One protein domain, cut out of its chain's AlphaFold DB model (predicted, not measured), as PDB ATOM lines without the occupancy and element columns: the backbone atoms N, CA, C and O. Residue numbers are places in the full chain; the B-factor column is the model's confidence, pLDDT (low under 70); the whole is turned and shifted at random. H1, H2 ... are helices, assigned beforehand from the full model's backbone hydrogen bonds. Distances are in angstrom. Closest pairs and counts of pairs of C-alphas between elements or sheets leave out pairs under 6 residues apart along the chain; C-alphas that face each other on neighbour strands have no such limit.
ATOM      1  N   HIS A   2     -16.944 -29.957  -2.662       56.41
ATOM      2  CA  HIS A   2     -15.778 -30.322  -1.850       56.41
ATOM      3  C   HIS A   2     -14.987 -29.066  -1.480       56.41
ATOM      4  O   HIS A   2     -14.135 -28.619  -2.245       56.41
ATOM      5  N   GLY A   3     -15.304 -28.460  -0.339       68.06
ATOM      6  CA  GLY A   3     -14.707 -27.193   0.062       68.06
ATOM      7  C   GLY A   3     -14.357 -27.160   1.538       68.06
ATOM      8  O   GLY A   3     -15.132 -27.592   2.389       68.06
ATOM      9  N   ARG A   4     -13.179 -26.616   1.842       79.31
ATOM     10  CA  ARG A   4     -12.870 -26.130   3.183       79.31
ATOM     11  C   ARG A   4     -13.450 -24.730   3.317       79.31
ATOM     12  O   ARG A   4     -13.230 -23.890   2.449       79.31
ATOM     13  N   ILE A   5     -14.147 -24.478   4.412       86.00
ATOM     14  CA  ILE A   5     -14.655 -23.152   4.745       86.00
ATOM     15  C   ILE A   5     -13.476 -22.301   5.212       86.00
ATOM     16  O   ILE A   5     -12.724 -22.684   6.114       86.00
ATOM     17  N   ILE A   6     -13.306 -21.152   4.567       85.75
ATOM     18  CA  ILE A   6     -12.217 -20.214   4.834       85.75
ATOM     19  C   ILE A   6     -12.809 -18.986   5.535       85.75
ATOM     20  O   ILE A   6     -13.761 -18.405   5.016       85.75
ATOM     21  N   PRO A   7     -12.276 -18.570   6.699       88.00
ATOM     22  CA  PRO A   7     -12.723 -17.341   7.350       88.00
ATOM     23  C   PRO A   7     -12.512 -16.113   6.455       88.00
ATOM     24  O   PRO A   7     -11.450 -15.983   5.850       88.00
ATOM     25  N   ALA A   8     -13.464 -15.175   6.436       89.12
ATOM     26  CA  ALA A   8     -13.365 -13.947   5.635       89.12
ATOM     27  C   ALA A   8     -12.069 -13.167   5.918       89.12
ATOM     28  O   ALA A   8     -11.308 -12.891   4.996       89.12
ATOM     29  N   GLY A   9     -11.730 -12.967   7.197       90.00
ATOM     30  CA  GLY A   9     -10.480 -12.311   7.590       90.00
ATOM     31  C   GLY A   9      -9.211 -13.017   7.090       90.00
ATOM     32  O   GLY A   9      -8.172 -12.386   6.925       90.00
ATOM     33  N   HIS A  10      -9.255 -14.325   6.804       88.75
ATOM     34  CA  HIS A  10      -8.126 -15.010   6.166       88.75
ATOM     35  C   HIS A  10      -7.947 -14.555   4.711       88.75
ATOM     36  O   HIS A  10      -6.821 -14.312   4.281       88.75
ATOM     37  N   LEU A  11      -9.054 -14.412   3.978       88.44
ATOM     38  CA  LEU A  11      -9.057 -13.931   2.597       88.44
ATOM     39  C   LEU A  11      -8.692 -12.448   2.515       88.44
ATOM     40  O   LEU A  11      -7.919 -12.086   1.635       88.44
ATOM     41  N   GLU A  12      -9.177 -11.618   3.441       90.56
ATOM     42  CA  GLU A  12      -8.821 -10.192   3.541       90.56
ATOM     43  C   GLU A  12      -7.309 -10.021   3.701       90.56
ATOM     44  O   GLU A  12      -6.662  -9.387   2.874       90.56
ATOM     45  N   ASN A  13      -6.708 -10.721   4.670       90.56
ATOM     46  CA  ASN A  13      -5.260 -10.701   4.872       90.56
ATOM     47  C   ASN A  13      -4.473 -11.159   3.631       90.56
ATOM     48  O   ASN A  13      -3.364 -10.683   3.374       90.56
ATOM     49  N   GLN A  14      -5.002 -12.125   2.875       89.81
ATOM     50  CA  GLN A  14      -4.378 -12.567   1.633       89.81
ATOM     51  C   GLN A  14      -4.519 -11.506   0.528       89.81
ATOM     52  O   GLN A  14      -3.539 -11.217  -0.162       89.81
ATOM     53  N   ALA A  15      -5.703 -10.908   0.381       89.81
ATOM     54  CA  ALA A  15      -5.978  -9.835  -0.568       89.81
ATOM     55  C   ALA A  15      -5.079  -8.622  -0.308       89.81
ATOM     56  O   ALA A  15      -4.430  -8.140  -1.236       89.81
ATOM     57  N   ASP A  16      -4.941  -8.206   0.950       92.75
ATOM     58  CA  ASP A  16      -4.085  -7.089   1.352       92.75
ATOM     59  C   ASP A  16      -2.629  -7.317   0.948       92.75
ATOM     60  O   ASP A  16      -1.978  -6.417   0.412       92.75
ATOM     61  N   LYS A  17      -2.105  -8.536   1.129       91.69
ATOM     62  CA  LYS A  17      -0.745  -8.888   0.686       91.69
ATOM     63  C   LYS A  17      -0.590  -8.836  -0.834       91.69
ATOM     64  O   LYS A  17       0.489  -8.496  -1.314       91.69
ATOM     65  N   ILE A  18      -1.630  -9.194  -1.590       88.94
ATOM     66  CA  ILE A  18      -1.620  -9.145  -3.058       88.94
ATOM     67  C   ILE A  18      -1.662  -7.693  -3.544       88.94
ATOM     68  O   ILE A  18      -0.896  -7.339  -4.440       88.94
ATOM     69  N   ILE A  19      -2.538  -6.868  -2.960       90.44
ATOM     70  CA  ILE A  19      -2.732  -5.457  -3.322       90.44
ATOM     71  C   ILE A  19      -1.478  -4.638  -2.993       90.44
ATOM     72  O   ILE A  19      -1.038  -3.838  -3.812       90.44
ATOM     73  N   ASN A  20      -0.856  -4.885  -1.838       94.25
ATOM     74  CA  ASN A  20       0.325  -4.149  -1.377       94.25
ATOM     75  C   ASN A  20       1.666  -4.731  -1.870       94.25
ATOM     76  O   ASN A  20       2.734  -4.285  -1.437       94.25
ATOM     77  N   ALA A  21       1.651  -5.735  -2.754       93.00
ATOM     78  CA  ALA A  21       2.871  -6.340  -3.279       93.00
ATOM     79  C   ALA A  21       3.647  -5.349  -4.166       93.00
ATOM     80  O   ALA A  21       3.162  -4.906  -5.204       93.00
ATOM     81  N   LYS A  22       4.902  -5.069  -3.802       95.81
ATOM     82  CA  LYS A  22       5.815  -4.190  -4.556       95.81
ATOM     83  C   LYS A  22       6.565  -4.923  -5.666       95.81
ATOM     84  O   LYS A  22       7.167  -4.293  -6.529       95.81
ATOM     85  N   THR A  23       6.565  -6.257  -5.640       93.12
ATOM     86  CA  THR A  23       7.252  -7.088  -6.635       93.12
ATOM     87  C   THR A  23       6.402  -8.279  -7.070       93.12
ATOM     88  O   THR A  23       5.542  -8.774  -6.337       93.12
ATOM     89  N   MET A  24       6.697  -8.809  -8.260       87.12
ATOM     90  CA  MET A  24       6.058 -10.032  -8.756       87.12
ATOM     91  C   MET A  24       6.313 -11.236  -7.834       87.12
ATOM     92  O   MET A  24       5.442 -12.089  -7.670       87.12
ATOM     93  N   ALA A  25       7.493 -11.300  -7.207       89.62
ATOM     94  CA  ALA A  25       7.829 -12.346  -6.245       89.62
ATOM     95  C   ALA A  25       6.919 -12.287  -5.006       89.62
ATOM     96  O   ALA A  25       6.372 -13.313  -4.606       89.62
ATOM     97  N   GLN A  26       6.678 -11.090  -4.455       89.94
ATOM     98  CA  GLN A  26       5.756 -10.895  -3.329       89.94
ATOM     99  C   GLN A  26       4.321 -11.287  -3.698       89.94
ATOM    100  O   GLN A  26       3.666 -12.006  -2.946       89.94
ATOM    101  N   LYS A  27       3.860 -10.905  -4.896       87.19
ATOM    102  CA  LYS A  27       2.529 -11.276  -5.393       87.19
ATOM    103  C   LYS A  27       2.353 -12.798  -5.507       87.19
ATOM    104  O   LYS A  27       1.349 -13.339  -5.053       87.19
ATOM    105  N   LYS A  28       3.346 -13.507  -6.061       85.69
ATOM    106  CA  LYS A  28       3.344 -14.981  -6.174       85.69
ATOM    107  C   LYS A  28       3.448 -15.687  -4.815       85.69
ATOM    108  O   LYS A  28       2.890 -16.770  -4.644       85.69
ATOM    109  N   ALA A  29       4.133 -15.086  -3.844       86.75
ATOM    110  CA  ALA A  29       4.194 -15.610  -2.481       86.75
ATOM    111  C   ALA A  29       2.847 -15.473  -1.748       86.75
ATOM    112  O   ALA A  29       2.449 -16.386  -1.027       86.75
ATOM    113  N   ALA A  30       2.122 -14.369  -1.970       88.44
ATOM    114  CA  ALA A  30       0.806 -14.119  -1.379       88.44
ATOM    115  C   ALA A  30      -0.314 -15.000  -1.969       88.44
ATOM    116  O   ALA A  30      -1.288 -15.298  -1.283       88.44
ATOM    117  N   ALA A  31      -0.171 -15.462  -3.213       83.81
ATOM    118  CA  ALA A  31      -1.093 -16.396  -3.861       83.81
ATOM    119  C   ALA A  31      -0.304 -17.487  -4.593       83.81
ATOM    120  O   ALA A  31      -0.092 -17.431  -5.804       83.81
ATOM    121  N   THR A  32       0.205 -18.460  -3.839       78.94
ATOM    122  CA  THR A  32       1.067 -19.508  -4.395       78.94
ATOM    123  C   THR A  32       0.251 -20.579  -5.111       78.94
ATOM    124  O   THR A  32      -0.730 -21.094  -4.577       78.94
ATOM    125  N   TRP A  33       0.700 -20.966  -6.306       73.25
ATOM    126  CA  TRP A  33       0.137 -22.099  -7.033       73.25
ATOM    127  C   TRP A  33       0.387 -23.411  -6.284       73.25
ATOM    128  O   TRP A  33       1.532 -23.781  -6.026       73.25
ATOM    129  N   GLN A  34      -0.685 -24.136  -5.968       70.00
ATOM    130  CA  GLN A  34      -0.601 -25.484  -5.414       70.00
ATOM    131  C   GLN A  34      -0.770 -26.493  -6.549       70.00
ATOM    132  O   GLN A  34      -1.831 -26.590  -7.154       70.00
ATOM    133  N   SER A  35       0.279 -27.264  -6.834       68.19
ATOM    134  CA  SER A  35       0.252 -28.337  -7.841       68.19
ATOM    135  C   SER A  35      -0.273 -29.670  -7.299       68.19
ATOM    136  O   SER A  35      -0.374 -30.643  -8.041       68.19
ATOM    137  N   LYS A  36      -0.580 -29.735  -5.999       66.25
ATOM    138  CA  LYS A  36      -1.087 -30.927  -5.317       66.25
ATOM    139  C   LYS A  36      -2.383 -30.588  -4.597       66.25
ATOM    140  O   LYS A  36      -2.538 -29.470  -4.108       66.25
ATOM    141  N   ALA A  37      -3.270 -31.576  -4.487       63.12
ATOM    142  CA  ALA A  37      -4.463 -31.462  -3.663       63.12
ATOM    143  C   ALA A  37      -4.086 -31.051  -2.230       63.12
ATOM    144  O   ALA A  37      -3.096 -31.523  -1.654       63.12
ATOM    145  N   TYR A  38      -4.866 -30.130  -1.673       63.62
ATOM    146  CA  TYR A  38      -4.735 -29.724  -0.286       63.62
ATOM    147  C   TYR A  38      -5.651 -30.607   0.562       63.62
ATOM    148  O   TYR A  38      -6.859 -30.394   0.604       63.62
ATOM    149  N   ASN A  39      -5.073 -31.598   1.238       59.41
ATOM    150  CA  ASN A  39      -5.826 -32.616   1.980       59.41
ATOM    151  C   ASN A  39      -6.212 -32.188   3.409       59.41
ATOM    152  O   ASN A  39      -6.719 -33.000   4.177       59.41
ATOM    153  N   GLY A  40      -6.038 -30.906   3.753       53.62
ATOM    154  CA  GLY A  40      -6.306 -30.410   5.105       53.62
ATOM    155  C   GLY A  40      -5.100 -30.477   6.046       53.62
ATOM    156  O   GLY A  40      -5.296 -30.749   7.227       53.62
ATOM    157  N   ARG A  41      -3.900 -30.128   5.538       54.22
ATOM    158  CA  ARG A  41      -2.556 -30.220   6.176       54.22
ATOM    159  C   ARG A  41      -2.421 -29.748   7.619       54.22
ATOM    160  O   ARG A  41      -1.421 -30.042   8.263       54.22
ATOM    161  N   SER A  42      -3.389 -28.988   8.107       59.00
ATOM    162  CA  SER A  42      -3.539 -28.559   9.490       59.00
ATOM    163  C   SER A  42      -4.945 -27.963   9.660       59.00
ATOM    164  O   SER A  42      -5.580 -27.515   8.699       59.00
ATOM    165  N   ASP A  43      -5.421 -27.869  10.900       59.16
ATOM    166  CA  ASP A  43      -6.505 -26.962  11.300       59.16
ATOM    167  C   ASP A  43      -6.182 -25.477  10.999       59.16
ATOM    168  O   ASP A  43      -7.080 -24.634  10.964       59.16
ATOM    169  N   LYS A  44      -4.919 -25.159  10.688       68.56
ATOM    170  CA  LYS A  44      -4.441 -23.864  10.197       68.56
ATOM    171  C   LYS A  44      -4.347 -23.844   8.672       68.56
ATOM    172  O   LYS A  44      -3.746 -24.713   8.043       68.56
ATOM    173  N   LEU A  45      -4.918 -22.799   8.085       75.00
ATOM    174  CA  LEU A  45      -4.733 -22.465   6.678       75.00
ATOM    175  C   LEU A  45      -3.396 -21.743   6.498       75.00
ATOM    176  O   LEU A  45      -3.065 -20.845   7.276       75.00
ATOM    177  N   ALA A  46      -2.628 -22.125   5.478       77.75
ATOM    178  CA  ALA A  46      -1.439 -21.368   5.103       77.75
ATOM    179  C   ALA A  46      -1.857 -19.948   4.699       77.75
ATOM    180  O   ALA A  46      -2.871 -19.777   4.039       77.75
ATOM    181  N   SER A  47      -1.087 -18.924   5.076       78.62
ATOM    182  CA  SER A  47      -1.503 -17.517   4.900       78.62
ATOM    183  C   SER A  47      -1.653 -17.040   3.444       78.62
ATOM    184  O   SER A  47      -2.006 -15.888   3.210       78.62
ATOM    185  N   ASN A  48      -1.322 -17.903   2.488       79.00
ATOM    186  CA  ASN A  48      -1.403 -17.719   1.044       79.00
ATOM    187  C   ASN A  48      -2.392 -18.709   0.396       79.00
ATOM    188  O   ASN A  48      -2.229 -19.066  -0.773       79.00
ATOM    189  N   PHE A  49      -3.369 -19.199   1.167       78.75
ATOM    190  CA  PHE A  49      -4.372 -20.170   0.741       78.75
ATOM    191  C   PHE A  49      -5.772 -19.546   0.732       78.75
ATOM    192  O   PHE A  49      -6.220 -18.999   1.729       78.75
ATOM    193  N   GLY A  50      -6.507 -19.715  -0.365       78.38
ATOM    194  CA  GLY A  50      -7.914 -19.321  -0.461       78.38
ATOM    195  C   GLY A  50      -8.212 -18.584  -1.751       78.38
ATOM    196  O   GLY A  50      -8.940 -19.100  -2.594       78.38
ATOM    197  N   LEU A  51      -7.588 -17.425  -1.947       79.62
ATOM    198  CA  LEU A  51      -7.639 -16.724  -3.220       79.62
ATOM    199  C   LEU A  51      -6.744 -17.447  -4.235       79.62
ATOM    200  O   LEU A  51      -5.565 -17.697  -3.948       79.62
ATOM    201  N   PRO A  52      -7.281 -17.803  -5.413       70.44
ATOM    202  CA  PRO A  52      -6.498 -18.446  -6.453       70.44
ATOM    203  C   PRO A  52      -5.394 -17.498  -6.950       70.44
ATOM    204  O   PRO A  52      -5.604 -16.283  -7.025       70.44
ATOM    205  N   PRO A  53      -4.223 -18.017  -7.358       65.38
ATOM    206  CA  PRO A  53      -3.308 -17.233  -8.174       65.38
ATOM    207  C   PRO A  53      -4.024 -16.763  -9.445       65.38
ATOM    208  O   PRO A  53      -4.710 -17.543 -10.107       65.38
ATOM    209  N   TYR A  54      -3.828 -15.497  -9.816       52.53
ATOM    210  CA  TYR A  54      -4.292 -14.993 -11.106       52.53
ATOM    211  C   TYR A  54      -3.584 -15.763 -12.227       52.53
ATOM    212  O   TYR A  54      -2.391 -15.563 -12.461       52.53
ATOM    213  N   HIS A  55      -4.310 -16.634 -12.926       54.53
ATOM    214  CA  HIS A  55      -3.846 -17.218 -14.175       54.53
ATOM    215  C   HIS A  55      -4.915 -17.002 -15.243       54.53
ATOM    216  O   HIS A  55      -6.029 -17.515 -15.158       54.53
ATOM    217  N   PHE A  56      -4.575 -16.149 -16.211       42.22
ATOM    218  CA  PHE A  56      -5.394 -15.721 -17.341       42.22
ATOM    219  C   PHE A  56      -6.338 -16.830 -17.854       42.22
ATOM    220  O   PHE A  56      -5.918 -17.630 -18.686       42.22
ATOM    221  N   ARG A  57      -7.613 -16.797 -17.413       44.22
ATOM    222  CA  ARG A  57      -8.806 -17.539 -17.904       44.22
ATOM    223  C   ARG A  57      -9.411 -18.656 -17.037       44.22
ATOM    224  O   ARG A  57     -10.508 -19.079 -17.387       44.22
ATOM    225  N   CYS A  58      -8.844 -19.067 -15.901       54.41
ATOM    226  CA  CYS A  58      -9.610 -19.912 -14.963       54.41
ATOM    227  C   CYS A  58     -10.265 -19.071 -13.871       54.41
ATOM    228  O   CYS A  58      -9.608 -18.292 -13.182       54.41
ATOM    229  N   ARG A  59     -11.577 -19.249 -13.712       56.03
ATOM    230  CA  ARG A  59     -12.362 -18.663 -12.626       56.03
ATOM    231  C   ARG A  59     -12.482 -19.711 -11.525       56.03
ATOM    232  O   ARG A  59     -13.347 -20.575 -11.595       56.03
ATOM    233  N   THR A  60     -11.596 -19.660 -10.537       62.88
ATOM    234  CA  THR A  60     -11.909 -20.265  -9.238       62.88
ATOM    235  C   THR A  60     -12.739 -19.245  -8.475       62.88
ATOM    236  O   THR A  60     -12.300 -18.110  -8.291       62.88
ATOM    237  N   GLU A  61     -13.944 -19.635  -8.084       69.62
ATOM    238  CA  GLU A  61     -14.890 -18.767  -7.390       69.62
ATOM    239  C   GLU A  61     -14.855 -19.038  -5.886       69.62
ATOM    240  O   GLU A  61     -14.851 -20.188  -5.444       69.62
ATOM    241  N   VAL A  62     -14.826 -17.961  -5.102       76.00
ATOM    242  CA  VAL A  62     -15.066 -18.018  -3.662       76.00
ATOM    243  C   VAL A  62     -16.540 -17.712  -3.446       76.00
ATOM    244  O   VAL A  62     -16.992 -16.615  -3.761       76.00
ATOM    245  N   VAL A  63     -17.277 -18.679  -2.906       80.69
ATOM    246  CA  VAL A  63     -18.710 -18.541  -2.627       80.69
ATOM    247  C   VAL A  63     -18.901 -18.241  -1.137       80.69
ATOM    248  O   VAL A  63     -18.358 -18.979  -0.307       80.69
ATOM    249  N   PRO A  64     -19.641 -17.180  -0.766       84.06
ATOM    250  CA  PRO A  64     -19.936 -16.898   0.632       84.06
ATOM    251  C   PRO A  64     -20.841 -17.983   1.224       84.06
ATOM    252  O   PRO A  64     -21.785 -18.447   0.586       84.06
ATOM    253  N   VAL A  65     -20.559 -18.366   2.468       86.75
ATOM    254  CA  VAL A  65     -21.375 -19.299   3.253       86.75
ATOM    255  C   VAL A  65     -21.563 -18.750   4.663       86.75
ATOM    256  O   VAL A  65     -20.653 -18.136   5.222       86.75
TER     257      VAL A  65
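What this domain is: This is residues 2 to 65 of the 186 residues of an uncharacterized protein of Campylobacter sputorum biovar sputorum (UniProt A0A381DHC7). Little regular structure: a short helical hairpin, H1 and H2 side by side over the last part of H1, and then a long stretch without a named element, residues 31 to 65, which winds in wide loops beyond the end of H2. The printed part has 64 residues with two named helices, H1 then H2, and no named strand; these helices hold only 19 residues, and the class is all helix. The whole is compact, with a radius of gyration of the C-alphas of 11.9 A, and rounded, spanning 32 by 25 by 22 A.

How they stand to each other: H1, residues 8 to 19, touches H2, residues 24 to 30, with its residues 14 to 18 alone. The closest C-alphas are those of Ile 18 and Lys 27, 5.2 A apart. The two form a helical hairpin, running opposite ways at a shallow tilt of 7 degrees. In both, every O i to N i+4 pair is within hydrogen-bond range.

Where its parts are: H1 is 16.3 A long, from C-alpha 8 at (-13.365, -13.947, 5.635). H2 is 9.9 A long, ending at C-alpha 30 at (0.806, -14.119, -1.379).

The domain as a whole: The C-alphas farthest apart, those of His 2 and Lys 22, are 34.0 A apart. The printed part has no cut, and the link H1 to H2 is tight. Mean pLDDT of the printed part is 76.6; residues 2 to 3, 35 to 44 and 53 to 61 are under 70.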